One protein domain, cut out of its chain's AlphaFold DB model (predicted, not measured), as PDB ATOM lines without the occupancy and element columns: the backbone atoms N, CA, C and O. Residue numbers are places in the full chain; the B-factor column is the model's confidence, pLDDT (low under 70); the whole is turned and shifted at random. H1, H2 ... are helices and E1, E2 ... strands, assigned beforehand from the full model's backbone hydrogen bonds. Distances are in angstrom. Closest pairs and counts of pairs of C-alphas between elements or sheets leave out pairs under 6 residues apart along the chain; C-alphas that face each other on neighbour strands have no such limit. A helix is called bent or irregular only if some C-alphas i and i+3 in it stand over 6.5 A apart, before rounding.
ATOM      1  N   GLY A   5     -26.890  30.690  23.827       58.09
ATOM      2  CA  GLY A   5     -26.958  30.127  22.472       58.09
ATOM      3  C   GLY A   5     -26.611  28.637  22.381       58.09
ATOM      4  O   GLY A   5     -27.196  27.946  21.551       58.09
ATOM      5  N   MET A   6     -25.798  28.095  23.302       62.34
ATOM      6  CA  MET A   6     -25.504  26.651  23.377       62.34
ATOM      7  C   MET A   6     -26.757  25.789  23.578       62.34
ATOM      8  O   MET A   6     -26.783  24.639  23.147       62.34
ATOM      9  N   LYS A   7     -27.805  26.325  24.212       71.06
ATOM     10  CA  LYS A   7     -29.078  25.617  24.427       71.06
ATOM     11  C   LYS A   7     -30.086  25.844  23.298       71.06
ATOM     12  O   LYS A   7     -31.152  25.238  23.307       71.06
ATOM     13  N   SER A   8     -29.769  26.709  22.333       80.69
ATOM     14  CA  SER A   8     -30.655  26.969  21.205       80.69
ATOM     15  C   SER A   8     -30.664  25.793  20.236       80.69
ATOM     16  O   SER A   8     -29.640  25.144  19.994       80.69
ATOM     17  N   GLN A   9     -31.829  25.568  19.643       85.19
ATOM     18  CA  GLN A   9     -32.017  24.641  18.534       85.19
ATOM     19  C   GLN A   9     -31.764  25.320  17.182       85.19
ATOM     20  O   GLN A   9     -31.552  24.630  16.201       85.19
ATOM     21  N   TYR A  10     -31.737  26.655  17.098       84.88
ATOM     22  CA  TYR A  10     -31.630  27.356  15.815       84.88
ATOM     23  C   TYR A  10     -30.182  27.508  15.351       84.88
ATOM     24  O   TYR A  10     -29.340  27.988  16.112       84.88
ATOM     25  N   ILE A  11     -29.893  27.146  14.098       86.31
ATOM     26  CA  ILE A  11     -28.541  27.182  13.522       86.31
ATOM     27  C   ILE A  11     -27.921  28.579  13.592       86.31
ATOM     28  O   ILE A  11     -26.805  28.716  14.076       86.31
ATOM     29  N   ILE A  12     -28.672  29.626  13.244       79.81
ATOM     30  CA  ILE A  12     -28.176  31.008  13.269       79.81
ATOM     31  C   ILE A  12     -27.819  31.473  14.690       79.81
ATOM     32  O   ILE A  12     -26.785  32.094  14.911       79.81
ATOM     33  N   THR A  13     -28.630  31.106  15.682       77.94
ATOM     34  CA  THR A  13     -28.381  31.443  17.090       77.94
ATOM     35  C   THR A  13     -27.170  30.700  17.641       77.94
ATOM     36  O   THR A  13     -26.459  31.223  18.495       77.94
ATOM     37  N   ASN A  14     -26.942  29.479  17.163       83.50
ATOM     38  CA  ASN A  14     -25.765  28.697  17.505       83.50
ATOM     39  C   ASN A  14     -24.498  29.272  16.867       83.50
ATOM     40  O   ASN A  14     -23.498  29.389  17.565       83.50
ATOM     41  N   LEU A  15     -24.562  29.685  15.595       81.94
ATOM     42  CA  LEU A  15     -23.466  30.382  14.921       81.94
ATOM     43  C   LEU A  15     -23.086  31.650  15.684       81.94
ATOM     44  O   LEU A  15     -21.938  31.809  16.060       81.94
ATOM     45  N   PHE A  16     -24.049  32.503  16.035       76.81
ATOM     46  CA  PHE A  16     -23.761  33.716  16.812       76.81
ATOM     47  C   PHE A  16     -23.263  33.470  18.243       76.81
ATOM     48  O   PHE A  16     -22.870  34.414  18.923       76.81
ATOM     49  N   ALA A  17     -23.288  32.221  18.712       76.50
ATOM     50  CA  ALA A  17     -22.763  31.815  20.008       76.50
ATOM     51  C   ALA A  17     -21.417  31.080  19.919       76.50
ATOM     52  O   ALA A  17     -20.933  30.604  20.952       76.50
ATOM     53  N   THR A  18     -20.828  30.962  18.722       78.75
ATOM     54  CA  THR A  18     -19.433  30.527  18.573       78.75
ATOM     55  C   THR A  18     -18.535  31.528  19.285       78.75
ATOM     56  O   THR A  18     -18.872  32.711  19.370       78.75
ATOM     57  N   ASP A  19     -17.401  31.082  19.819       74.38
ATOM     58  CA  ASP A  19     -16.491  31.988  20.528       74.38
ATOM     59  C   ASP A  19     -15.996  33.095  19.588       74.38
ATOM     60  O   ASP A  19     -15.915  34.255  19.990       74.38
ATOM     61  N   TYR A  20     -15.812  32.771  18.304       75.69
ATOM     62  CA  TYR A  20     -15.536  33.775  17.289       75.69
ATOM     63  C   TYR A  20     -16.645  34.847  17.245       75.69
ATOM     64  O   TYR A  20     -16.410  36.017  17.525       75.69
ATOM     65  N   PHE A  21     -17.900  34.500  16.962       73.31
ATOM     66  CA  PHE A  21     -18.921  35.542  16.839       73.31
ATOM     67  C   PHE A  21     -19.272  36.200  18.170       73.31
ATOM     68  O   PHE A  21     -19.567  37.385  18.163       73.31
ATOM     69  N   HIS A  22     -19.191  35.493  19.295       67.06
ATOM     70  CA  HIS A  22     -19.534  36.021  20.613       67.06
ATOM     71  C   HIS A  22     -18.543  37.077  21.123       67.06
ATOM     72  O   HIS A  22     -18.976  38.076  21.696       67.06
ATOM     73  N   TYR A  23     -17.236  36.866  20.919       59.09
ATOM     74  CA  TYR A  23     -16.192  37.775  21.404       59.09
ATOM     75  C   TYR A  23     -15.717  38.780  20.343       59.09
ATOM     76  O   TYR A  23     -15.273  39.865  20.712       59.09
ATOM     77  N   TYR A  24     -15.844  38.469  19.043       56.41
ATOM     78  CA  TYR A  24     -15.379  39.347  17.954       56.41
ATOM     79  C   TYR A  24     -16.455  40.208  17.313       56.41
ATOM     80  O   TYR A  24     -16.134  41.192  16.649       56.41
ATOM     81  N   SER A  25     -17.727  39.841  17.458       54.88
ATOM     82  CA  SER A  25     -18.819  40.551  16.808       54.88
ATOM     83  C   SER A  25     -19.945  40.782  17.802       54.88
ATOM     84  O   SER A  25     -20.420  39.867  18.461       54.88
ATOM     85  N   THR A  26     -20.497  41.989  17.865       58.75
ATOM     86  CA  THR A  26     -21.932  41.990  18.151       58.75
ATOM     87  C   THR A  26     -22.585  41.305  16.942       58.75
ATOM     88  O   THR A  26     -22.241  41.657  15.811       58.75
ATOM     89  N   PRO A  27     -23.526  40.355  17.110       56.91
ATOM     90  CA  PRO A  27     -24.278  39.752  15.996       56.91
ATOM     91  C   PRO A  27     -24.845  40.783  15.003       56.91
ATOM     92  O   PRO A  27     -25.104  40.488  13.841       56.91
ATOM     93  N   VAL A  28     -24.988  42.021  15.472       56.19
ATOM     94  CA  VAL A  28     -25.361  43.236  14.754       56.19
ATOM     95  C   VAL A  28     -24.336  43.665  13.691       56.19
ATOM     96  O   VAL A  28     -24.745  44.029  12.591       56.19
ATOM     97  N   LEU A  29     -23.028  43.617  13.970       59.69
ATOM     98  CA  LEU A  29     -21.974  43.961  13.003       59.69
ATOM     99  C   LEU A  29     -21.910  42.936  11.874       59.69
ATOM    100  O   LEU A  29     -21.923  43.310  10.702       59.69
ATOM    101  N   PHE A  30     -21.895  41.653  12.237       64.62
ATOM    102  CA  PHE A  30     -21.953  40.566  11.269       64.62
ATOM    103  C   PHE A  30     -23.207  40.711  10.403       64.62
ATOM    104  O   PHE A  30     -23.112  40.856   9.189       64.62
ATOM    105  N   ALA A  31     -24.388  40.832  11.014       60.53
ATOM    106  CA  ALA A  31     -25.624  41.065  10.270       60.53
ATOM    107  C   ALA A  31     -25.549  42.309   9.361       60.53
ATOM    108  O   ALA A  31     -26.089  42.285   8.262       60.53
ATOM    109  N   SER A  32     -24.847  43.373   9.755       58.81
ATOM    110  CA  SER A  32     -24.702  44.588   8.938       58.81
ATOM    111  C   SER A  32     -23.769  44.429   7.733       58.81
ATOM    112  O   SER A  32     -23.982  45.111   6.735       58.81
ATOM    113  N   TYR A  33     -22.783  43.530   7.797       62.12
ATOM    114  CA  TYR A  33     -21.928  43.179   6.655       62.12
ATOM    115  C   TYR A  33     -22.655  42.314   5.617       62.12
ATOM    116  O   TYR A  33     -22.405  42.452   4.419       62.12
ATOM    117  N   PHE A  34     -23.552  41.433   6.077       61.47
ATOM    118  CA  PHE A  34     -24.198  40.421   5.236       61.47
ATOM    119  C   PHE A  34     -25.600  40.801   4.743       61.47
ATOM    120  O   PHE A  34     -26.000  40.321   3.682       61.47
ATOM    121  N   LEU A  35     -26.347  41.653   5.458       58.00
ATOM    122  CA  LEU A  35     -27.695  42.068   5.056       58.00
ATOM    123  C   LEU A  35     -27.638  43.208   4.019       58.00
ATOM    124  O   LEU A  35     -27.235  44.323   4.375       58.00
ATOM    125  N   PRO A  36     -28.081  42.987   2.765       49.84
ATOM    126  CA  PRO A  36     -28.243  44.072   1.805       49.84
ATOM    127  C   PRO A  36     -29.322  45.055   2.283       49.84
ATOM    128  O   PRO A  36     -30.313  44.676   2.910       49.84
ATOM    129  N   PHE A  37     -29.130  46.341   1.993       43.69
ATOM    130  CA  PHE A  37     -30.113  47.382   2.278       43.69
ATOM    131  C   PHE A  37     -31.165  47.420   1.160       43.69
ATOM    132  O   PHE A  37     -30.818  47.398  -0.023       43.69
ATOM    133  N   ILE A  38     -32.448  47.513   1.525       41.31
ATOM    134  CA  ILE A  38     -33.508  47.915   0.593       41.31
ATOM    135  C   ILE A  38     -33.573  49.444   0.637       41.31
ATOM    136  O   ILE A  38     -34.147  50.014   1.564       41.31
ATOM    137  N   ALA A  39     -32.988  50.109  -0.360       37.44
ATOM    138  CA  ALA A  39     -33.122  51.551  -0.555       37.44
ATOM    139  C   ALA A  39     -34.165  51.801  -1.644       37.44
ATOM    140  O   ALA A  39     -33.979  51.348  -2.770       37.44
ATOM    141  N   TYR A  40     -35.237  52.542  -1.355       39.66
ATOM    142  CA  TYR A  40     -36.168  53.018  -2.394       39.66
ATOM    143  C   TYR A  40     -36.708  51.908  -3.326       39.66
ATOM    144  O   TYR A  40     -36.809  52.090  -4.537       39.66
ATOM    145  N   GLY A  41     -37.009  50.726  -2.776       37.44
ATOM    146  CA  GLY A  41     -37.529  49.591  -3.550       37.44
ATOM    147  C   GLY A  41     -36.498  48.855  -4.416       37.44
ATOM    148  O   GLY A  41     -36.884  47.985  -5.192       37.44
ATOM    149  N   LYS A  42     -35.199  49.161  -4.287       38.00
ATOM    150  CA  LYS A  42     -34.098  48.434  -4.937       38.00
ATOM    151  C   LYS A  42     -33.085  47.961  -3.896       38.00
ATOM    152  O   LYS A  42     -32.656  48.722  -3.028       38.00
ATOM    153  N   THR A  43     -32.686  46.698  -3.977       45.25
ATOM    154  CA  THR A  43     -31.591  46.161  -3.162       45.25
ATOM    155  C   THR A  43     -30.248  46.596  -3.709       45.25
ATOM    156  O   THR A  43     -29.964  46.410  -4.890       45.25
ATOM    157  N   ARG A  44     -29.408  47.140  -2.830       50.91
ATOM    158  CA  ARG A  44     -28.007  47.448  -3.123       50.91
ATOM    159  C   ARG A  44     -27.135  47.229  -1.889       50.91
ATOM    160  O   ARG A  44     -27.628  47.241  -0.758       50.91
ATOM    161  N   ALA A  45     -25.835  47.051  -2.105       47.19
ATOM    162  CA  ALA A  45     -24.857  47.137  -1.026       47.19
ATOM    163  C   ALA A  45     -24.815  48.568  -0.442       47.19
ATOM    164  O   ALA A  45     -25.178  49.536  -1.122       47.19
ATOM    165  N   TYR A  46     -24.380  48.698   0.815       50.09
ATOM    166  CA  TYR A  46     -24.063  50.001   1.408       50.09
ATOM    167  C   TYR A  46     -22.915  50.657   0.639       50.09
ATOM    168  O   TYR A  46     -21.957  49.975   0.276       50.09
ATOM    169  N   TYR A  47     -22.992  51.971   0.433       56.31
ATOM    170  CA  TYR A  47     -21.800  52.747   0.101       56.31
ATOM    171  C   TYR A  47     -20.872  52.803   1.323       56.31
ATOM    172  O   TYR A  47     -21.336  52.715   2.462       56.31
ATOM    173  N   ASP A  48     -19.567  52.978   1.114       55.97
ATOM    174  CA  ASP A  48     -18.575  52.967   2.201       55.97
ATOM    175  C   ASP A  48     -18.880  53.978   3.314       55.97
ATOM    176  O   ASP A  48     -18.660  53.702   4.492       55.97
ATOM    177  N   ASN A  49     -19.396  55.157   2.958       60.81
ATOM    178  CA  ASN A  49     -19.811  56.183   3.914       60.81
ATOM    179  C   ASN A  49     -21.028  55.740   4.745       60.81
ATOM    180  O   ASN A  49     -21.020  55.914   5.961       60.81
ATOM    181  N   GLU A  50     -22.026  55.116   4.121       60.47
ATOM    182  CA  GLU A  50     -23.226  54.608   4.796       60.47
ATOM    183  C   GLU A  50     -22.902  53.416   5.702       60.47
ATOM    184  O   GLU A  50     -23.412  53.316   6.819       60.47
ATOM    185  N   LEU A  51     -22.028  52.514   5.239       61.47
ATOM    186  CA  LEU A  51     -21.554  51.383   6.029       61.47
ATOM    187  C   LEU A  51     -20.805  51.884   7.266       61.47
ATOM    188  O   LEU A  51     -21.080  51.426   8.374       61.47
ATOM    189  N   LYS A  52     -19.906  52.863   7.097       64.81
ATOM    190  CA  LYS A  52     -19.179  53.496   8.205       64.81
ATOM    191  C   LYS A  52     -20.125  54.149   9.204       64.81
ATOM    192  O   LYS A  52     -19.996  53.898  10.398       64.81
ATOM    193  N   GLU A  53     -21.088  54.941   8.739       65.50
ATOM    194  CA  GLU A  53     -22.068  55.600   9.608       65.50
ATOM    195  C   GLU A  53     -22.900  54.579  10.393       65.50
ATOM    196  O   GLU A  53     -23.073  54.697  11.608       65.50
ATOM    197  N   LYS A  54     -23.345  53.508   9.728       63.12
ATOM    198  CA  LYS A  54     -24.096  52.432  10.372       63.12
ATOM    199  C   LYS A  54     -23.258  51.689  11.415       63.12
ATOM    200  O   LYS A  54     -23.751  51.434  12.511       63.12
ATOM    201  N   ILE A  55     -21.996  51.381  11.108       61.91
ATOM    202  CA  ILE A  55     -21.059  50.754  12.054       61.91
ATOM    203  C   ILE A  55     -20.820  51.666  13.266       61.91
ATOM    204  O   ILE A  55     -20.843  51.177  14.394       61.91
ATOM    205  N   ILE A  56     -20.663  52.981  13.066       64.19
ATOM    206  CA  ILE A  56     -20.524  53.965  14.155       64.19
ATOM    207  C   ILE A  56     -21.778  53.980  15.037       64.19
ATOM    208  O   ILE A  56     -21.666  53.903  16.258       64.19
ATOM    209  N   ASN A  57     -22.971  54.001  14.442       61.31
ATOM    210  CA  ASN A  57     -24.231  53.991  15.191       61.31
ATOM    211  C   ASN A  57     -24.417  52.709  16.022       61.31
ATOM    212  O   ASN A  57     -24.936  52.773  17.139       61.31
ATOM    213  N   ILE A  58     -23.968  51.560  15.499       57.41
ATOM    214  CA  ILE A  58     -23.950  50.278  16.222       57.41
ATOM    215  C   ILE A  58     -22.944  50.324  17.374       57.41
ATOM    216  O   ILE A  58     -23.283  49.938  18.491       57.41
ATOM    217  N   ARG A  59     -21.724  50.815  17.121       59.03
ATOM    218  CA  ARG A  59     -20.658  50.929  18.127       59.03
ATOM    219  C   ARG A  59     -21.065  51.838  19.286       59.03
ATOM    220  O   ARG A  59     -20.857  51.485  20.440       59.03
ATOM    221  N   ASP A  60     -21.673  52.977  18.975       62.31
ATOM    222  CA  ASP A  60     -22.096  53.976  19.958       62.31
ATOM    223  C   ASP A  60     -23.441  53.609  20.630       62.31
ATOM    224  O   ASP A  60     -23.970  54.388  21.422       62.31
ATOM    225  N   ASN A  61     -24.012  52.438  20.310       59.06
ATOM    226  CA  ASN A  61     -25.257  51.897  20.868       59.06
ATOM    227  C   ASN A  61     -26.452  52.876  20.797       59.06
ATOM    228  O   ASN A  61     -27.324  52.883  21.668       59.06
ATOM    229  N   LYS A  62     -26.495  53.719  19.753       52.84
ATOM    230  CA  LYS A  62     -27.463  54.827  19.610       52.84
ATOM    231  C   LYS A  62     -28.898  54.380  19.317       52.84
ATOM    232  O   LYS A  62     -29.817  55.183  19.452       52.84
ATOM    233  N   HIS A  63     -29.120  53.109  18.978       46.72
ATOM    234  CA  HIS A  63     -30.461  52.521  18.996       46.72
ATOM    235  C   HIS A  63     -30.440  51.233  19.829       46.72
ATOM    236  O   HIS A  63     -29.679  50.311  19.551       46.72
ATOM    237  N   GLY A  64     -31.230  51.197  20.903       43.44
ATOM    238  CA  GLY A  64     -31.177  50.135  21.909       43.44
ATOM    239  C   GLY A  64     -31.424  48.716  21.371       43.44
ATOM    240  O   GLY A  64     -32.142  48.510  20.398       43.44
ATOM    241  N   ASN A  65     -30.831  47.728  22.054       45.66
ATOM    242  CA  ASN A  65     -31.048  46.276  21.930       45.66
ATOM    243  C   ASN A  65     -31.274  45.723  20.504       45.66
ATOM    244  O   ASN A  65     -32.186  44.930  20.253       45.66
ATOM    245  N   PHE A  66     -30.349  46.023  19.588       48.97
ATOM    246  CA  PHE A  66     -30.263  45.411  18.250       48.97
ATOM    247  C   PHE A  66     -30.040  43.888  18.233       48.97
ATOM    248  O   PHE A  66     -30.159  43.264  17.176       48.97
ATOM    249  N   TYR A  67     -29.755  43.259  19.378       40.16
ATOM    250  CA  TYR A  67     -29.594  41.804  19.483       40.16
ATOM    251  C   TYR A  67     -30.851  41.045  19.012       40.16
ATOM    252  O   TYR A  67     -30.747  39.997  18.373       40.16
ATOM    253  N   ASN A  68     -32.042  41.611  19.251       39.62
ATOM    254  CA  ASN A  68     -33.305  41.066  18.744       39.62
ATOM    255  C   ASN A  68     -33.452  41.266  17.229       39.62
ATOM    256  O   ASN A  68     -33.939  40.374  16.546       39.62
ATOM    257  N   TYR A  69     -32.974  42.385  16.681       43.56
ATOM    258  CA  TYR A  69     -33.068  42.685  15.250       43.56
ATOM    259  C   TYR A  69     -32.145  41.797  14.403       43.56
ATOM    260  O   TYR A  69     -32.547  41.329  13.345       43.56
ATOM    261  N   ALA A  70     -30.929  41.505  14.877       45.81
ATOM    262  CA  ALA A  70     -29.985  40.638  14.167       45.81
ATOM    263  C   ALA A  70     -30.433  39.163  14.164       45.81
ATOM    264  O   ALA A  70     -30.342  38.484  13.143       45.81
ATOM    265  N   THR A  71     -30.972  38.675  15.288       46.03
ATOM    266  CA  THR A  71     -31.411  37.274  15.436       46.03
ATOM    267  C   THR A  71     -32.804  37.007  14.859       46.03
ATOM    268  O   THR A  71     -33.027  35.931  14.307       46.03
ATOM    269  N   GLN A  72     -33.731  37.970  14.925       41.66
ATOM    270  CA  GLN A  72     -35.044  37.860  14.272       41.66
ATOM    271  C   GLN A  72     -34.989  38.263  12.793       41.66
ATOM    272  O   GLN A  72     -35.785  37.763  12.004       41.66
ATOM    273  N   GLY A  73     -34.048  39.128  12.404       43.41
ATOM    274  CA  GLY A  73     -33.905  39.647  11.046       43.41
ATOM    275  C   GLY A  73     -33.216  38.689  10.080       43.41
ATOM    276  O   GLY A  73     -33.688  38.543   8.963       43.41
ATOM    277  N   PHE A  74     -32.171  37.955  10.481       48.00
ATOM    278  CA  PHE A  74     -31.460  37.075   9.534       48.00
ATOM    279  C   PHE A  74     -32.362  35.987   8.913       48.00
ATOM    280  O   PHE A  74     -32.127  35.558   7.790       48.00
ATOM    281  N   GLY A  75     -33.413  35.564   9.629       42.53
ATOM    282  CA  GLY A  75     -34.409  34.604   9.139       42.53
ATOM    283  C   GLY A  75     -35.687  35.211   8.537       42.53
ATOM    284  O   GLY A  75     -36.456  34.462   7.938       42.53
ATOM    285  N   ASN A  76     -35.928  36.522   8.700       41.62
ATOM    286  CA  ASN A  76     -37.167  37.206   8.279       41.62
ATOM    287  C   ASN A  76     -36.945  38.414   7.345       41.62
ATOM    288  O   ASN A  76     -37.919  38.994   6.871       41.62
ATOM    289  N   VAL A  77     -35.702  38.827   7.085       46.91
ATOM    290  CA  VAL A  77     -35.388  39.883   6.114       46.91
ATOM    291  C   VAL A  77     -35.467  39.285   4.716       46.91
ATOM    292  O   VAL A  77     -34.816  38.285   4.421       46.91
ATOM    293  N   ALA A  78     -36.269  39.906   3.854       45.47
ATOM    294  CA  ALA A  78     -36.326  39.563   2.443       45.47
ATOM    295  C   ALA A  78     -34.977  39.902   1.791       45.47
ATOM    296  O   ALA A  78     -34.690  41.061   1.491       45.47
ATOM    297  N   PHE A  79     -34.129  38.892   1.600       52.88
ATOM    298  CA  PHE A  79     -33.005  38.999   0.681       52.88
ATOM    299  C   PHE A  79     -33.561  39.108  -0.739       52.88
ATOM    300  O   PHE A  79     -34.502  38.398  -1.099       52.88
ATOM    301  N   TYR A  80     -32.982  39.985  -1.554       53.47
ATOM    302  CA  TYR A  80     -33.297  39.992  -2.975       53.47
ATOM    303  C   TYR A  80     -32.652  38.777  -3.619       53.47
ATOM    304  O   TYR A  80     -31.430  38.687  -3.738       53.47
ATOM    305  N   GLU A  81     -33.508  37.830  -3.978       55.66
ATOM    306  CA  GLU A  81     -33.165  36.490  -4.435       55.66
ATOM    307  C   GLU A  81     -32.094  36.453  -5.546       55.66
ATOM    308  O   GLU A  81     -31.171  35.650  -5.418       55.66
ATOM    309  N   PRO A  82     -32.083  37.362  -6.548       54.34
ATOM    310  CA  PRO A  82     -31.020  37.405  -7.562       54.34
ATOM    311  C   PRO A  82     -29.600  37.708  -7.054       54.34
ATOM    312  O   PRO A  82     -28.653  37.575  -7.823       54.34
ATOM    313  N   HIS A  83     -29.427  38.142  -5.802       54.97
ATOM    314  CA  HIS A  83     -28.115  38.416  -5.194       54.97
ATOM    315  C   HIS A  83     -27.699  37.376  -4.142       54.97
ATOM    316  O   HIS A  83     -26.658  37.532  -3.507       54.97
ATOM    317  N   ILE A  84     -28.493  36.321  -3.945       67.94
ATOM    318  CA  ILE A  84     -28.144  35.208  -3.061       67.94
ATOM    319  C   ILE A  84     -27.299  34.213  -3.866       67.94
ATOM    320  O   ILE A  84     -27.844  33.371  -4.572       67.94
ATOM    321  N   SER A  85     -25.973  34.309  -3.767       75.56
ATOM    322  CA  SER A  85     -25.029  33.342  -4.350       75.56
ATOM    323  C   SER A  85     -24.022  32.867  -3.311       75.56
ATOM    324  O   SER A  85     -23.821  33.527  -2.286       75.56
ATOM    325  N   PHE A  86     -23.383  31.724  -3.563       84.06
ATOM    326  CA  PHE A  86     -22.278  31.260  -2.721       84.06
ATOM    327  C   PHE A  86     -21.164  32.318  -2.626       84.06
ATOM    328  O   PHE A  86     -20.755  32.683  -1.521       84.06
ATOM    329  N   ASP A  87     -20.755  32.864  -3.775       75.00
ATOM    330  CA  ASP A  87     -19.692  33.869  -3.889       75.00
ATOM    331  C   ASP A  87     -19.990  35.119  -3.058       75.00
ATOM    332  O   ASP A  87     -19.116  35.603  -2.345       75.00
ATOM    333  N   TYR A  88     -21.241  35.601  -3.056       77.88
ATOM    334  CA  TYR A  88     -21.626  36.757  -2.244       77.88
ATOM    335  C   TYR A  88     -21.287  36.548  -0.762       77.88
ATOM    336  O   TYR A  88     -20.731  37.437  -0.115       77.88
ATOM    337  N   PHE A  89     -21.611  35.374  -0.213       81.44
ATOM    338  CA  PHE A  89     -21.327  35.079   1.189       81.44
ATOM    339  C   PHE A  89     -19.841  34.843   1.438       81.44
ATOM    340  O   PHE A  89     -19.324  35.321   2.448       81.44
ATOM    341  N   TYR A  90     -19.156  34.134   0.541       84.88
ATOM    342  CA  TYR A  90     -17.735  33.838   0.695       84.88
ATOM    343  C   TYR A  90     -16.877  35.112   0.630       84.88
ATOM    344  O   TYR A  90     -16.113  35.382   1.560       84.88
ATOM    345  N   ASP A  91     -17.086  35.968  -0.374       77.50
ATOM    346  CA  ASP A  91     -16.357  37.232  -0.540       77.50
ATOM    347  C   ASP A  91     -16.580  38.171   0.652       77.50
ATOM    348  O   ASP A  91     -15.647  38.797   1.168       77.50
ATOM    349  N   LYS A  92     -17.821  38.236   1.153       77.69
ATOM    350  CA  LYS A  92     -18.156  39.029   2.342       77.69
ATOM    351  C   LYS A  92     -17.504  38.491   3.610       77.69
ATOM    352  O   LYS A  92     -17.079  39.299   4.432       77.69
ATOM    353  N   LEU A  93     -17.388  37.171   3.774       83.00
ATOM    354  CA  LEU A  93     -16.653  36.572   4.894       83.00
ATOM    355  C   LEU A  93     -15.160  36.904   4.823       83.00
ATOM    356  O   LEU A  93     -14.582  37.270   5.843       83.00
ATOM    357  N   CYS A  94     -14.554  36.853   3.634       82.38
ATOM    358  CA  CYS A  94     -13.157  37.236   3.426       82.38
ATOM    359  C   CYS A  94     -12.902  38.722   3.734       82.38
ATOM    360  O   CYS A  94     -11.981  39.041   4.487       82.38
ATOM    361  N   SER A  95     -13.734  39.634   3.217       76.88
ATOM    362  CA  SER A  95     -13.640  41.072   3.529       76.88
ATOM    363  C   SER A  95     -13.848  41.336   5.023       76.88
ATOM    364  O   SER A  95     -13.053  42.043   5.642       76.88
ATOM    365  N   TYR A  96     -14.856  40.706   5.633       77.00
ATOM    366  CA  TYR A  96     -15.124  40.838   7.062       77.00
ATOM    367  C   TYR A  96     -13.917  40.424   7.918       77.00
ATOM    368  O   TYR A  96     -13.537  41.150   8.839       77.00
ATOM    369  N   ASP A  97     -13.290  39.286   7.607       77.25
ATOM    370  CA  ASP A  97     -12.162  38.769   8.384       77.25
ATOM    371  C   ASP A  97     -10.949  39.719   8.336       77.25
ATOM    372  O   ASP A  97     -10.264  39.897   9.344       77.25
ATOM    373  N   ASN A  98     -10.745  40.415   7.216       77.75
ATOM    374  CA  ASN A  98      -9.675  41.405   7.058       77.75
ATOM    375  C   ASN A  98      -9.995  42.757   7.719       77.75
ATOM    376  O   ASN A  98      -9.107  43.435   8.234       77.75
ATOM    377  N   GLU A  99     -11.256  43.190   7.684       73.94
ATOM    378  CA  GLU A  99     -11.626  44.562   8.042       73.94
ATOM    379  C   GLU A  99     -12.117  44.739   9.477       73.94
ATOM    380  O   GLU A  99     -12.097  45.860   9.988       73.94
ATOM    381  N   LYS A 100     -12.523  43.659  10.154       71.50
ATOM    382  CA  LYS A 100     -13.112  43.716  11.502       71.50
ATOM    383  C   LYS A 100     -12.278  44.508  12.522       71.50
ATOM    384  O   LYS A 100     -12.844  45.240  13.334       71.50
ATOM    385  N   LEU A 101     -10.946  44.442  12.431       70.62
ATOM    386  CA  LEU A 101     -10.016  45.105  13.360       70.62
ATOM    387  C   LEU A 101      -9.951  46.623  13.195       70.62
ATOM    388  O   LEU A 101      -9.556  47.324  14.120       70.62
ATOM    389  N   LYS A 102     -10.382  47.154  12.044       69.31
ATOM    390  CA  LYS A 102     -10.500  48.606  11.843       69.31
ATOM    391  C   LYS A 102     -11.568  49.218  12.748       69.31
ATOM    392  O   LYS A 102     -11.536  50.417  13.009       69.31
ATOM    393  N   TYR A 103     -12.538  48.413  13.178       60.28
ATOM    394  CA  TYR A 103     -13.751  48.899  13.824       60.28
ATOM    395  C   TYR A 103     -13.833  48.544  15.314       60.28
ATOM    396  O   TYR A 103     -14.530  49.247  16.048       60.28
ATOM    397  N   PHE A 104     -13.124  47.506  15.780       58.34
ATOM    398  CA  PHE A 104     -13.221  47.019  17.160       58.34
ATOM    399  C   PHE A 104     -11.876  46.545  17.724       58.34
ATOM    400  O   PHE A 104     -11.055  45.967  17.016       58.34
ATOM    401  N   VAL A 105     -11.686  46.776  19.028       54.03
ATOM    402  CA  VAL A 105     -10.525  46.322  19.807       54.03
ATOM    403  C   VAL A 105     -10.812  44.922  20.353       54.03
ATOM    404  O   VAL A 105     -11.843  44.703  20.988       54.03
ATOM    405  N   ILE A 106      -9.915  43.979  20.072       55.66
ATOM    406  CA  ILE A 106     -10.045  42.558  20.417       55.66
ATOM    407  C   ILE A 106      -9.712  42.330  21.898       55.66
ATOM    408  O   ILE A 106      -8.834  42.994  22.442       55.66
ATOM    409  N   GLN A 107     -10.374  41.361  22.537       57.91
ATOM    410  CA  GLN A 107      -9.913  40.794  23.810       57.91
ATOM    411  C   GLN A 107      -8.890  39.677  23.552       57.91
ATOM    412  O   GLN A 107      -9.200  38.737  22.827       57.91
ATOM    413  N   ASP A 108      -7.728  39.723  24.205       55.91
ATOM    414  CA  ASP A 108      -6.564  38.840  23.970       55.91
ATOM    415  C   ASP A 108      -6.799  37.316  24.127       55.91
ATOM    416  O   ASP A 108      -5.888  36.523  23.908       55.91
ATOM    417  N   MET A 109      -7.993  36.868  24.530       58.84
ATOM    418  CA  MET A 109      -8.261  35.474  24.918       58.84
ATOM    419  C   MET A 109      -8.791  34.555  23.803       58.84
ATOM    420  O   MET A 109      -9.124  33.405  24.088       58.84
ATOM    421  N   VAL A 110      -8.921  35.020  22.558       62.81
ATOM    422  CA  VAL A 110      -9.446  34.205  21.445       62.81
ATOM    423  C   VAL A 110      -8.562  34.399  20.204       62.81
ATOM    424  O   VAL A 110      -7.892  35.417  20.083       62.81
ATOM    425  N   GLU A 111      -8.565  33.465  19.249       68.69
ATOM    426  CA  GLU A 111      -7.860  33.627  17.963       68.69
ATOM    427  C   GLU A 111      -8.657  34.495  16.968       68.69
ATOM    428  O   GLU A 111      -9.838  34.216  16.736       68.69
ATOM    429  N   PRO A 112      -8.055  35.530  16.347       71.00
ATOM    430  CA  PRO A 112      -8.779  36.541  15.573       71.00
ATOM    431  C   PRO A 112      -9.046  36.138  14.122       71.00
ATOM    432  O   PRO A 112      -9.153  37.006  13.261       71.00
ATOM    433  N   SER A 113      -9.161  34.846  13.827       82.62
ATOM    434  CA  SER A 113      -9.333  34.326  12.467       82.62
ATOM    435  C   SER A 113     -10.558  33.426  12.369       82.62
ATOM    436  O   SER A 113     -10.761  32.553  13.221       82.62
ATOM    437  N   LEU A 114     -11.358  33.609  11.310       84.94
ATOM    438  CA  LEU A 114     -12.440  32.670  10.983       84.94
ATOM    439  C   LEU A 114     -11.903  31.265  10.695       84.94
ATOM    440  O   LEU A 114     -12.616  30.288  10.906       84.94
ATOM    441  N   GLU A 115     -10.645  31.156  10.273       90.25
ATOM    442  CA  GLU A 115      -9.967  29.892   9.975       90.25
ATOM    443  C   GLU A 115      -9.345  29.212  11.204       90.25
ATOM    444  O   GLU A 115      -8.672  28.197  11.069       90.25
ATOM    445  N   SER A 116      -9.578  29.736  12.411       87.00
ATOM    446  CA  SER A 116      -9.098  29.114  13.653       87.00
ATOM    447  C   SER A 116      -9.656  27.703  13.876       87.00
ATOM    448  O   SER A 116     -10.814  27.397  13.558       87.00
ATOM    449  N   ASP A 117      -8.865  26.852  14.534       87.56
ATOM    450  CA  ASP A 117      -9.309  25.520  14.963       87.56
ATOM    451  C   ASP A 117     -10.467  25.609  15.965       87.56
ATOM    452  O   ASP A 117     -11.368  24.767  15.976       87.56
ATOM    453  N   SER A 118     -10.488  26.662  16.789       86.12
ATOM    454  CA  SER A 118     -11.610  26.954  17.686       86.12
ATOM    455  C   SER A 118     -12.915  27.136  16.906       86.12
ATOM    456  O   SER A 118     -13.913  26.484  17.227       86.12
ATOM    457  N   MET A 119     -12.897  27.931  15.830       87.69
ATOM    458  CA  MET A 119     -14.073  28.131  14.984       87.69
ATOM    459  C   MET A 119     -14.495  26.835  14.282       87.69
ATOM    460  O   MET A 119     -15.683  26.505  14.247       87.69
ATOM    461  N   LYS A 120     -13.532  26.050  13.792       91.75
ATOM    462  CA  LYS A 120     -13.786  24.742  13.170       91.75
ATOM    463  C   LYS A 120     -14.483  23.775  14.129       91.75
ATOM    464  O   LYS A 120     -15.457  23.114  13.760       91.75
ATOM    465  N   ASN A 121     -14.010  23.715  15.373       90.62
ATOM    466  CA  ASN A 121     -14.579  22.871  16.420       90.62
ATOM    467  C   ASN A 121     -15.984  23.324  16.823       90.62
ATOM    468  O   ASN A 121     -16.874  22.482  16.976       90.62
ATOM    469  N   ASP A 122     -16.209  24.634  16.936       90.00
ATOM    470  CA  ASP A 122     -17.535  25.181  17.212       90.00
ATOM    471  C   ASP A 122     -18.516  24.841  16.071       90.00
ATOM    472  O   ASP A 122     -19.616  24.350  16.333       90.00
ATOM    473  N   LEU A 123     -18.124  25.001  14.799       92.44
ATOM    474  CA  LEU A 123     -18.956  24.610  13.651       92.44
ATOM    475  C   LEU A 123     -19.295  23.116  13.668       92.44
ATOM    476  O   LEU A 123     -20.458  22.737  13.496       92.44
ATOM    477  N   LEU A 124     -18.302  22.264  13.931       93.25
ATOM    478  CA  LEU A 124     -18.501  20.822  14.039       93.25
ATOM    479  C   LEU A 124     -19.477  20.468  15.170       93.25
ATOM    480  O   LEU A 124     -20.337  19.603  14.994       93.25
ATOM    481  N   PHE A 125     -19.367  21.138  16.319       91.62
ATOM    482  CA  PHE A 125     -20.283  20.959  17.443       91.62
ATOM    483  C   PHE A 125     -21.719  21.344  17.070       91.62
ATOM    484  O   PHE A 125     -22.654  20.600  17.367       91.62
ATOM    485  N   ILE A 126     -21.905  22.472  16.378       91.50
ATOM    486  CA  ILE A 126     -23.224  22.947  15.942       91.50
ATOM    487  C   ILE A 126     -23.870  21.950  14.977       91.50
ATOM    488  O   ILE A 126     -25.029  21.576  15.170       91.50
ATOM    489  N   LEU A 127     -23.129  21.495  13.962       92.50
ATOM    490  CA  LEU A 127     -23.647  20.587  12.934       92.50
ATOM    491  C   LEU A 127     -23.964  19.187  13.476       92.50
ATOM    492  O   LEU A 127     -24.852  18.523  12.946       92.50
ATOM    493  N   LYS A 128     -23.301  18.752  14.555       92.44
ATOM    494  CA  LYS A 128     -23.568  17.470  15.229       92.44
ATOM    495  C   LYS A 128     -24.810  17.471  16.124       92.44
ATOM    496  O   LYS A 128     -25.176  16.418  16.632       92.44
ATOM    497  N   LYS A 129     -25.471  18.612  16.339       90.06
ATOM    498  CA  LYS A 129     -26.690  18.659  17.160       90.06
ATOM    499  C   LYS A 129     -27.838  17.901  16.503       90.06
ATOM    500  O   LYS A 129     -28.193  18.188  15.358       90.06
ATOM    501  N   ASP A 130     -28.498  17.034  17.266       85.00
ATOM    502  CA  ASP A 130     -29.638  16.243  16.788       85.00
ATOM    503  C   ASP A 130     -30.797  17.145  16.335       85.00
ATOM    504  O   ASP A 130     -31.177  17.159  15.161       85.00
ATOM    505  N   ASN A 131     -31.271  18.015  17.230       85.44
ATOM    506  CA  ASN A 131     -32.433  18.884  17.010       85.44
ATOM    507  C   ASN A 131     -32.046  20.277  16.487       85.44
ATOM    508  O   ASN A 131     -32.444  21.297  17.051       85.44
ATOM    509  N   LEU A 132     -31.231  20.324  15.430       90.62
ATOM    510  CA  LEU A 132     -30.862  21.580  14.773       90.62
ATOM    511  C   LEU A 132     -31.980  22.044  13.825       90.62
ATOM    512  O   LEU A 132     -32.383  21.323  12.913       90.62
ATOM    513  N   LEU A 133     -32.455  23.266  14.028       87.81
ATOM    514  CA  LEU A 133     -33.510  23.925  13.273       87.81
ATOM    515  C   LEU A 133     -32.931  25.064  12.442       87.81
ATOM    516  O   LEU A 133     -32.093  25.835  12.906       87.81
ATOM    517  N   LEU A 134     -33.434  25.208  11.223       82.12
ATOM    518  CA  LEU A 134     -33.129  26.345  10.365       82.12
ATOM    519  C   LEU A 134     -33.918  27.581  10.805       82.12
ATOM    520  O   LEU A 134     -33.355  28.628  11.108       82.12
ATOM    521  N   LYS A 135     -35.240  27.413  10.899       75.50
ATOM    522  CA  LYS A 135     -36.221  28.380  11.403       75.50
ATOM    523  C   LYS A 135     -37.391  27.625  12.036       75.50
ATOM    524  O   LYS A 135     -37.388  26.391  12.052       75.50
ATOM    525  N   ARG A 136     -38.378  28.339  12.590       69.38
ATOM    526  CA  ARG A 136     -39.525  27.730  13.289       69.38
ATOM    527  C   ARG A 136     -40.152  26.618  12.432       69.38
ATOM    528  O   ARG A 136     -40.581  26.875  11.314       69.38
ATOM    529  N   GLY A 137     -40.171  25.392  12.961       74.94
ATOM    530  CA  GLY A 137     -40.774  24.224  12.310       74.94
ATOM    531  C   GLY A 137     -39.995  23.614  11.135       74.94
ATOM    532  O   GLY A 137     -40.495  22.664  10.544       74.94
ATOM    533  N   LYS A 138     -38.794  24.105  10.789       84.06
ATOM    534  CA  LYS A 138     -37.985  23.559   9.684       84.06
ATOM    535  C   LYS A 138     -36.659  22.977  10.203       84.06
ATOM    536  O   LYS A 138     -35.750  23.758  10.499       84.06
ATOM    537  N   PRO A 139     -36.532  21.643  10.346       90.25
ATOM    538  CA  PRO A 139     -35.289  21.009  10.777       90.25
ATOM    539  C   PRO A 139     -34.213  21.075   9.690       90.25
ATOM    540  O   PRO A 139     -34.516  21.122   8.499       90.25
ATOM    541  N   VAL A 140     -32.946  21.069  10.103       90.56
ATOM    542  CA  VAL A 140     -31.820  20.864   9.185       90.56
ATOM    543  C   VAL A 140     -31.725  19.373   8.873       90.56
ATOM    544  O   VAL A 140     -31.581  18.562   9.790       90.56
ATOM    545  N   LEU A 141     -31.824  19.024   7.589       91.56
ATOM    546  CA  LEU A 141     -31.797  17.637   7.124       91.56
ATOM    547  C   LEU A 141     -30.468  16.956   7.467       91.56
ATOM    548  O   LEU A 141     -29.418  17.601   7.500       91.56
ATOM    549  N   LYS A 142     -30.521  15.643   7.705       90.94
ATOM    550  CA  LYS A 142     -29.345  14.839   8.060       90.94
ATOM    551  C   LYS A 142     -28.283  14.884   6.958       90.94
ATOM    552  O   LYS A 142     -27.145  15.224   7.257       90.94
ATOM    553  N   ASP A 143     -28.684  14.677   5.707       91.75
ATOM    554  CA  ASP A 143     -27.780  14.675   4.549       91.75
ATOM    555  C   ASP A 143     -27.048  16.020   4.388       91.75
ATOM    556  O   ASP A 143     -25.852  16.057   4.118       91.75
ATOM    557  N   ILE A 144     -27.733  17.137   4.670       92.44
ATOM    558  CA  ILE A 144     -27.133  18.481   4.657       92.44
ATOM    559  C   ILE A 144     -26.077  18.628   5.756       92.44
ATOM    560  O   ILE A 144     -25.015  19.203   5.521       92.44
ATOM    561  N   LYS A 145     -26.337  18.109   6.964       93.69
ATOM    562  CA  LYS A 145     -25.338  18.112   8.045       93.69
ATOM    563  C   LYS A 145     -24.126  17.267   7.660       93.69
ATOM    564  O   LYS A 145     -23.003  17.694   7.897       93.69
ATOM    565  N   GLU A 146     -24.347  16.091   7.078       93.38
ATOM    566  CA  GLU A 146     -23.276  15.191   6.643       93.38
ATOM    567  C   GLU A 146     -22.404  15.828   5.554       93.38
ATOM    568  O   GLU A 146     -21.177  15.780   5.667       93.38
ATOM    569  N   GLU A 147     -23.012  16.491   4.565       92.88
ATOM    570  CA  GLU A 147     -22.291  17.241   3.532       92.88
ATOM    571  C   GLU A 147     -21.452  18.371   4.140       92.88
ATOM    572  O   GLU A 147     -20.246  18.426   3.919       92.88
ATOM    573  N   LEU A 148     -22.042  19.222   4.986       93.62
ATOM    574  CA  LEU A 148     -21.322  20.329   5.630       93.62
ATOM    575  C   LEU A 148     -20.186  19.843   6.548       93.62
ATOM    576  O   LEU A 148     -19.129  20.468   6.618       93.62
ATOM    577  N   ILE A 149     -20.373  18.716   7.245       94.88
ATOM    578  CA  ILE A 149     -19.326  18.089   8.069       94.88
ATOM    579  C   ILE A 149     -18.199  17.528   7.195       94.88
ATOM    580  O   ILE A 149     -17.036  17.583   7.598       94.88
ATOM    581  N   LYS A 150     -18.518  16.967   6.024       92.50
ATOM    582  CA  LYS A 150     -17.511  16.529   5.054       92.50
ATOM    583  C   LYS A 150     -16.738  17.731   4.514       92.50
ATOM    584  O   LYS A 150     -15.510  17.696   4.526       92.50
ATOM    585  N   ASP A 151     -17.434  18.801   4.146       90.19
ATOM    586  CA  ASP A 151     -16.815  20.024   3.640       90.19
ATOM    587  C   ASP A 151     -15.884  20.665   4.678       90.19
ATOM    588  O   ASP A 151     -14.778  21.052   4.322       90.19
ATOM    589  N   LEU A 152     -16.235  20.667   5.973       92.31
ATOM    590  CA  LEU A 152     -15.335  21.122   7.053       92.31
ATOM    591  C   LEU A 152     -14.005  20.362   7.114       92.31
ATOM    592  O   LEU A 152     -13.018  20.876   7.640       92.31
ATOM    593  N   LYS A 153     -13.958  19.112   6.644       89.00
ATOM    594  CA  LYS A 153     -12.716  18.328   6.621       89.00
ATOM    595  C   LYS A 153     -11.838  18.678   5.423       89.00
ATOM    596  O   LYS A 153     -10.629  18.505   5.520       89.00
ATOM    597  N   CYS A 154     -12.439  19.132   4.327       85.81
ATOM    598  CA  CYS A 154     -11.775  19.307   3.035       85.81
ATOM    599  C   CYS A 154     -11.552  20.776   2.649       85.81
ATOM    600  O   CYS A 154     -10.735  21.047   1.776       85.81
ATOM    601  N   HIS A 155     -12.266  21.707   3.279       87.38
ATOM    602  CA  HIS A 155     -12.278  23.122   2.931       87.38
ATOM    603  C   HIS A 155     -12.073  24.021   4.159       87.38
ATOM    604  O   HIS A 155     -12.130  23.574   5.307       87.38
ATOM    605  N   GLU A 156     -11.844  25.304   3.882       91.00
ATOM    606  CA  GLU A 156     -11.775  26.397   4.854       91.00
ATOM    607  C   GLU A 156     -13.090  26.572   5.638       91.00
ATOM    608  O   GLU A 156     -14.187  26.311   5.134       91.00
ATOM    609  N   ASN A 157     -13.005  27.100   6.858       91.62
ATOM    610  CA  ASN A 157     -14.169  27.412   7.684       91.62
ATOM    611  C   ASN A 157     -15.082  28.440   6.996       91.62
ATOM    612  O   ASN A 157     -16.307  28.291   7.034       91.62
ATOM    613  N   LYS A 158     -14.514  29.455   6.327       91.12
ATOM    614  CA  LYS A 158     -15.255  30.454   5.536       91.12
ATOM    615  C   LYS A 158     -16.082  29.824   4.416       91.12
ATOM    616  O   LYS A 158     -17.216  30.247   4.204       91.12
ATOM    617  N   TYR A 159     -15.567  28.792   3.745       90.38
ATOM    618  CA  TYR A 159     -16.297  28.067   2.696       90.38
ATOM    619  C   TYR A 159     -17.568  27.416   3.259       90.38
ATOM    620  O   TYR A 159     -18.670  27.589   2.734       90.38
ATOM    621  N   VAL A 160     -17.438  26.720   4.389       92.75
ATOM    622  CA  VAL A 160     -18.577  26.061   5.042       92.75
ATOM    623  C   VAL A 160     -19.553  27.089   5.608       92.75
ATOM    624  O   VAL A 160     -20.764  26.944   5.450       92.75
ATOM    625  N   LEU A 161     -19.051  28.159   6.226       90.69
ATOM    626  CA  LEU A 161     -19.877  29.272   6.691       90.69
ATOM    627  C   LEU A 161     -20.681  29.890   5.548       90.69
ATOM    628  O   LEU A 161     -21.881  30.092   5.714       90.69
ATOM    629  N   ALA A 162     -20.071  30.128   4.385       89.56
ATOM    630  CA  ALA A 162     -20.766  30.648   3.210       89.56
ATOM    631  C   ALA A 162     -21.909  29.720   2.770       89.56
ATOM    632  O   ALA A 162     -23.035  30.182   2.583       89.56
ATOM    633  N   LYS A 163     -21.665  28.400   2.711       91.56
ATOM    634  CA  LYS A 163     -22.716  27.401   2.448       91.56
ATOM    635  C   LYS A 163     -23.846  27.449   3.480       91.56
ATOM    636  O   LYS A 163     -25.016  27.380   3.106       91.56
ATOM    637  N   ILE A 164     -23.519  27.575   4.768       90.62
ATOM    638  CA  ILE A 164     -24.519  27.651   5.841       90.62
ATOM    639  C   ILE A 164     -25.356  28.931   5.716       90.62
ATOM    640  O   ILE A 164     -26.580  28.868   5.819       90.62
ATOM    641  N   LEU A 165     -24.723  30.083   5.478       86.25
ATOM    642  CA  LEU A 165     -25.416  31.360   5.303       86.25
ATOM    643  C   LEU A 165     -26.339  31.322   4.083       86.25
ATOM    644  O   LEU A 165     -27.510  31.674   4.213       86.25
ATOM    645  N   TYR A 166     -25.858  30.800   2.951       85.81
ATOM    646  CA  TYR A 166     -26.674  30.560   1.761       85.81
ATOM    647  C   TYR A 166     -27.887  29.681   2.082       85.81
ATOM    648  O   TYR A 166     -29.022  30.055   1.798       85.81
ATOM    649  N   TYR A 167     -27.674  28.545   2.749       87.25
ATOM    650  CA  TYR A 167     -28.739  27.614   3.125       87.25
ATOM    651  C   TYR A 167     -29.816  28.256   4.019       87.25
ATOM    652  O   TYR A 167     -31.011  27.974   3.868       87.25
ATOM    653  N   ILE A 168     -29.407  29.148   4.928       82.06
ATOM    654  CA  ILE A 168     -30.319  29.904   5.797       82.06
ATOM    655  C   ILE A 168     -31.228  30.823   4.979       82.06
ATOM    656  O   ILE A 168     -32.430  30.865   5.252       82.06
ATOM    657  N   VAL A 169     -30.684  31.528   3.985       76.12
ATOM    658  CA  VAL A 169     -31.409  32.598   3.282       76.12
ATOM    659  C   VAL A 169     -32.090  32.153   1.986       76.12
ATOM    660  O   VAL A 169     -33.052  32.788   1.560       76.12
ATOM    661  N   HIS A 170     -31.624  31.072   1.354       77.62
ATOM    662  CA  HIS A 170     -32.163  30.595   0.085       77.62
ATOM    663  C   HIS A 170     -33.617  30.143   0.260       77.62
ATOM    664  O   HIS A 170     -33.931  29.387   1.180       77.62
ATOM    665  N   HIS A 171     -34.513  30.556  -0.640       74.88
ATOM    666  CA  HIS A 171     -35.962  30.345  -0.508       74.88
ATOM    667  C   HIS A 171     -36.347  28.855  -0.398       74.88
ATOM    668  O   HIS A 171     -37.213  28.481   0.397       74.88
ATOM    669  N   GLN A 172     -35.654  27.981  -1.139       82.19
ATOM    670  CA  GLN A 172     -35.835  26.526  -1.053       82.19
ATOM    671  C   GLN A 172     -35.083  25.880   0.115       82.19
ATOM    672  O   GLN A 172     -35.383  24.736   0.461       82.19
ATOM    673  N   HIS A 173     -34.161  26.601   0.762       83.31
ATOM    674  CA  HIS A 173     -33.255  26.071   1.779       83.31
ATOM    675  C   HIS A 173     -32.505  24.841   1.250       83.31
ATOM    676  O   HIS A 173     -32.717  23.721   1.705       83.31
ATOM    677  N   GLN A 174     -31.679  25.057   0.231       86.56
ATOM    678  CA  GLN A 174     -30.788  24.057  -0.359       86.56
ATOM    679  C   GLN A 174     -29.352  24.548  -0.196       86.56
ATOM    680  O   GLN A 174     -29.131  25.756  -0.075       86.56
ATOM    681  N   LEU A 175     -28.389  23.629  -0.143       88.12
ATOM    682  CA  LEU A 175     -26.981  24.013  -0.218       88.12
ATOM    683  C   LEU A 175     -26.689  24.565  -1.620       88.12
ATOM    684  O   LEU A 175     -27.298  24.098  -2.588       88.12
ATOM    685  N   PRO A 176     -25.797  25.561  -1.747       84.38
ATOM    686  CA  PRO A 176     -25.422  26.050  -3.061       84.38
ATOM    687  C   PRO A 176     -24.665  24.953  -3.810       84.38
ATOM    688  O   PRO A 176     -24.059  24.065  -3.200       84.38
ATOM    689  N   ASN A 177     -24.653  25.054  -5.136       80.38
ATOM    690  CA  ASN A 177     -23.749  24.283  -5.978       80.38
ATOM    691  C   ASN A 177     -22.739  25.268  -6.578       80.38
ATOM    692  O   ASN A 177     -22.970  25.751  -7.689       80.38
TER     693      ASN A 177
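AT A GLANCE: This is residues 5 to 177 of the 395 residues of an uncharacterized protein of Ruminococcus bromii (UniProt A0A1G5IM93). Three helices, H7, H8 and H9, lie side by side as an up-and-down bundle, each running against the one before it in the chain; a looser group, in which H4, H5 and H6 pack on the short H3, makes the other part. H6, kinked, packs on both H9 and H3, while H1 and H2 pack on H7 and the little E1 and E2 hairpin lies at the far edge of the looser group. The printed part has 173 residues with nine named helices and three named strands, in the order H1 H2 H3 E1 E2 H4 H5 H6 H7 E3 H8 H9. E1 and E2 make an antiparallel sheet of two strands, E3 pairs with no named strand, and the class is mostly helix. The whole is compact, with a radius of gyration of the C-alphas of 15.6 A and spans of 42 by 42 by 28 A.

HOW THE PARTS SIT: Start at H1, residues 11 to 15, which touches H7, residues 117 to 127; the closest C-alphas, those of Asn 14 and Ile 126, are 6.5 A apart. Near H1 you also find E3, residues 133 to 135, with the closest C-alphas, Ile 11 and Leu 134, 5.6 A apart. Next, H2, residues 19 to 24, touches H7 at a steep tilt of 59 degrees, opposite ways, closest at the C-alphas of Tyr 20 and Met 119, 6.3 A. H3, residues 27 to 34, touches H4, residues 48 to 59, at a shallow tilt of 10 degrees, opposite ways; H4 touches H3 with residues 54 to 58 alone, and the C-alphas of Leu 29 and Ile 55 come closest, at 6.9 A. H3 also touches H5, residues 67 to 73, at a steep tilt of 39 degrees, the same way, with the C-alphas of Val 28 and Ala 70 closest at 5.3 A. Between H3 and H4 in the chain, look at the hairpin of E1, residues 37 to 39, and E2, residues 42 to 44: N 39 and O 42 are 3.0 A apart and N 42 and O 39 2.9 A, within hydrogen-bond range. H6, residues 86 to 102, touches H3 with residues 89 to 96 alone, closest at the C-alphas of Phe 34 and Lys 92, 6.8 A. H6 touches H9, residues 157 to 169, at a steep tilt of 61 degrees, with the C-alphas of Phe 89 and Ala 162 closest at 4.9 A. H7 touches H8, residues 142 to 154, at a shallow tilt of 14 degrees, opposite ways, closest at the C-alphas of Leu 127 and Lys 145, 5.7 A. H8 and H9 form a helical hairpin at a shallow tilt of 25 degrees, with the C-alphas of Leu 152 and Val 160 closest at 6.2 A. Every O i to N i+4 pair is within hydrogen-bond range in H1, H2, H3, H4, H5, H7 and H9; in H6 it is 11 of 13 and in H8 8 of 9.

IN THESE COORDINATES: Find C-alpha 11 at (-28.541, 27.182, 13.522), where H1 begins. H4 is 16.2 A long from first to last C-alpha. H6 starts at C-alpha 86, (-22.278, 31.260, -2.721), and is 25.5 A long; it has a kink of 34 degrees near residue 96 and is irregular, with C-alphas 98 and 101 7.3 A apart. H7 is 15.3 A long, H8 18.8 A and H9 18.5 A, ending at C-alpha 169, (-31.409, 32.598, 3.282).

THE WHOLE: The C-alphas of Gly 41 and Met 109, the two farthest apart, are 43.2 A from each other. The printed part has no cut; its long links are H5 to H6 and H6 to H7. The mean pLDDT of the printed part is 71.3, and it is under 70 in residues 5 to 6, 22 to 84, 102 to 111 and 136.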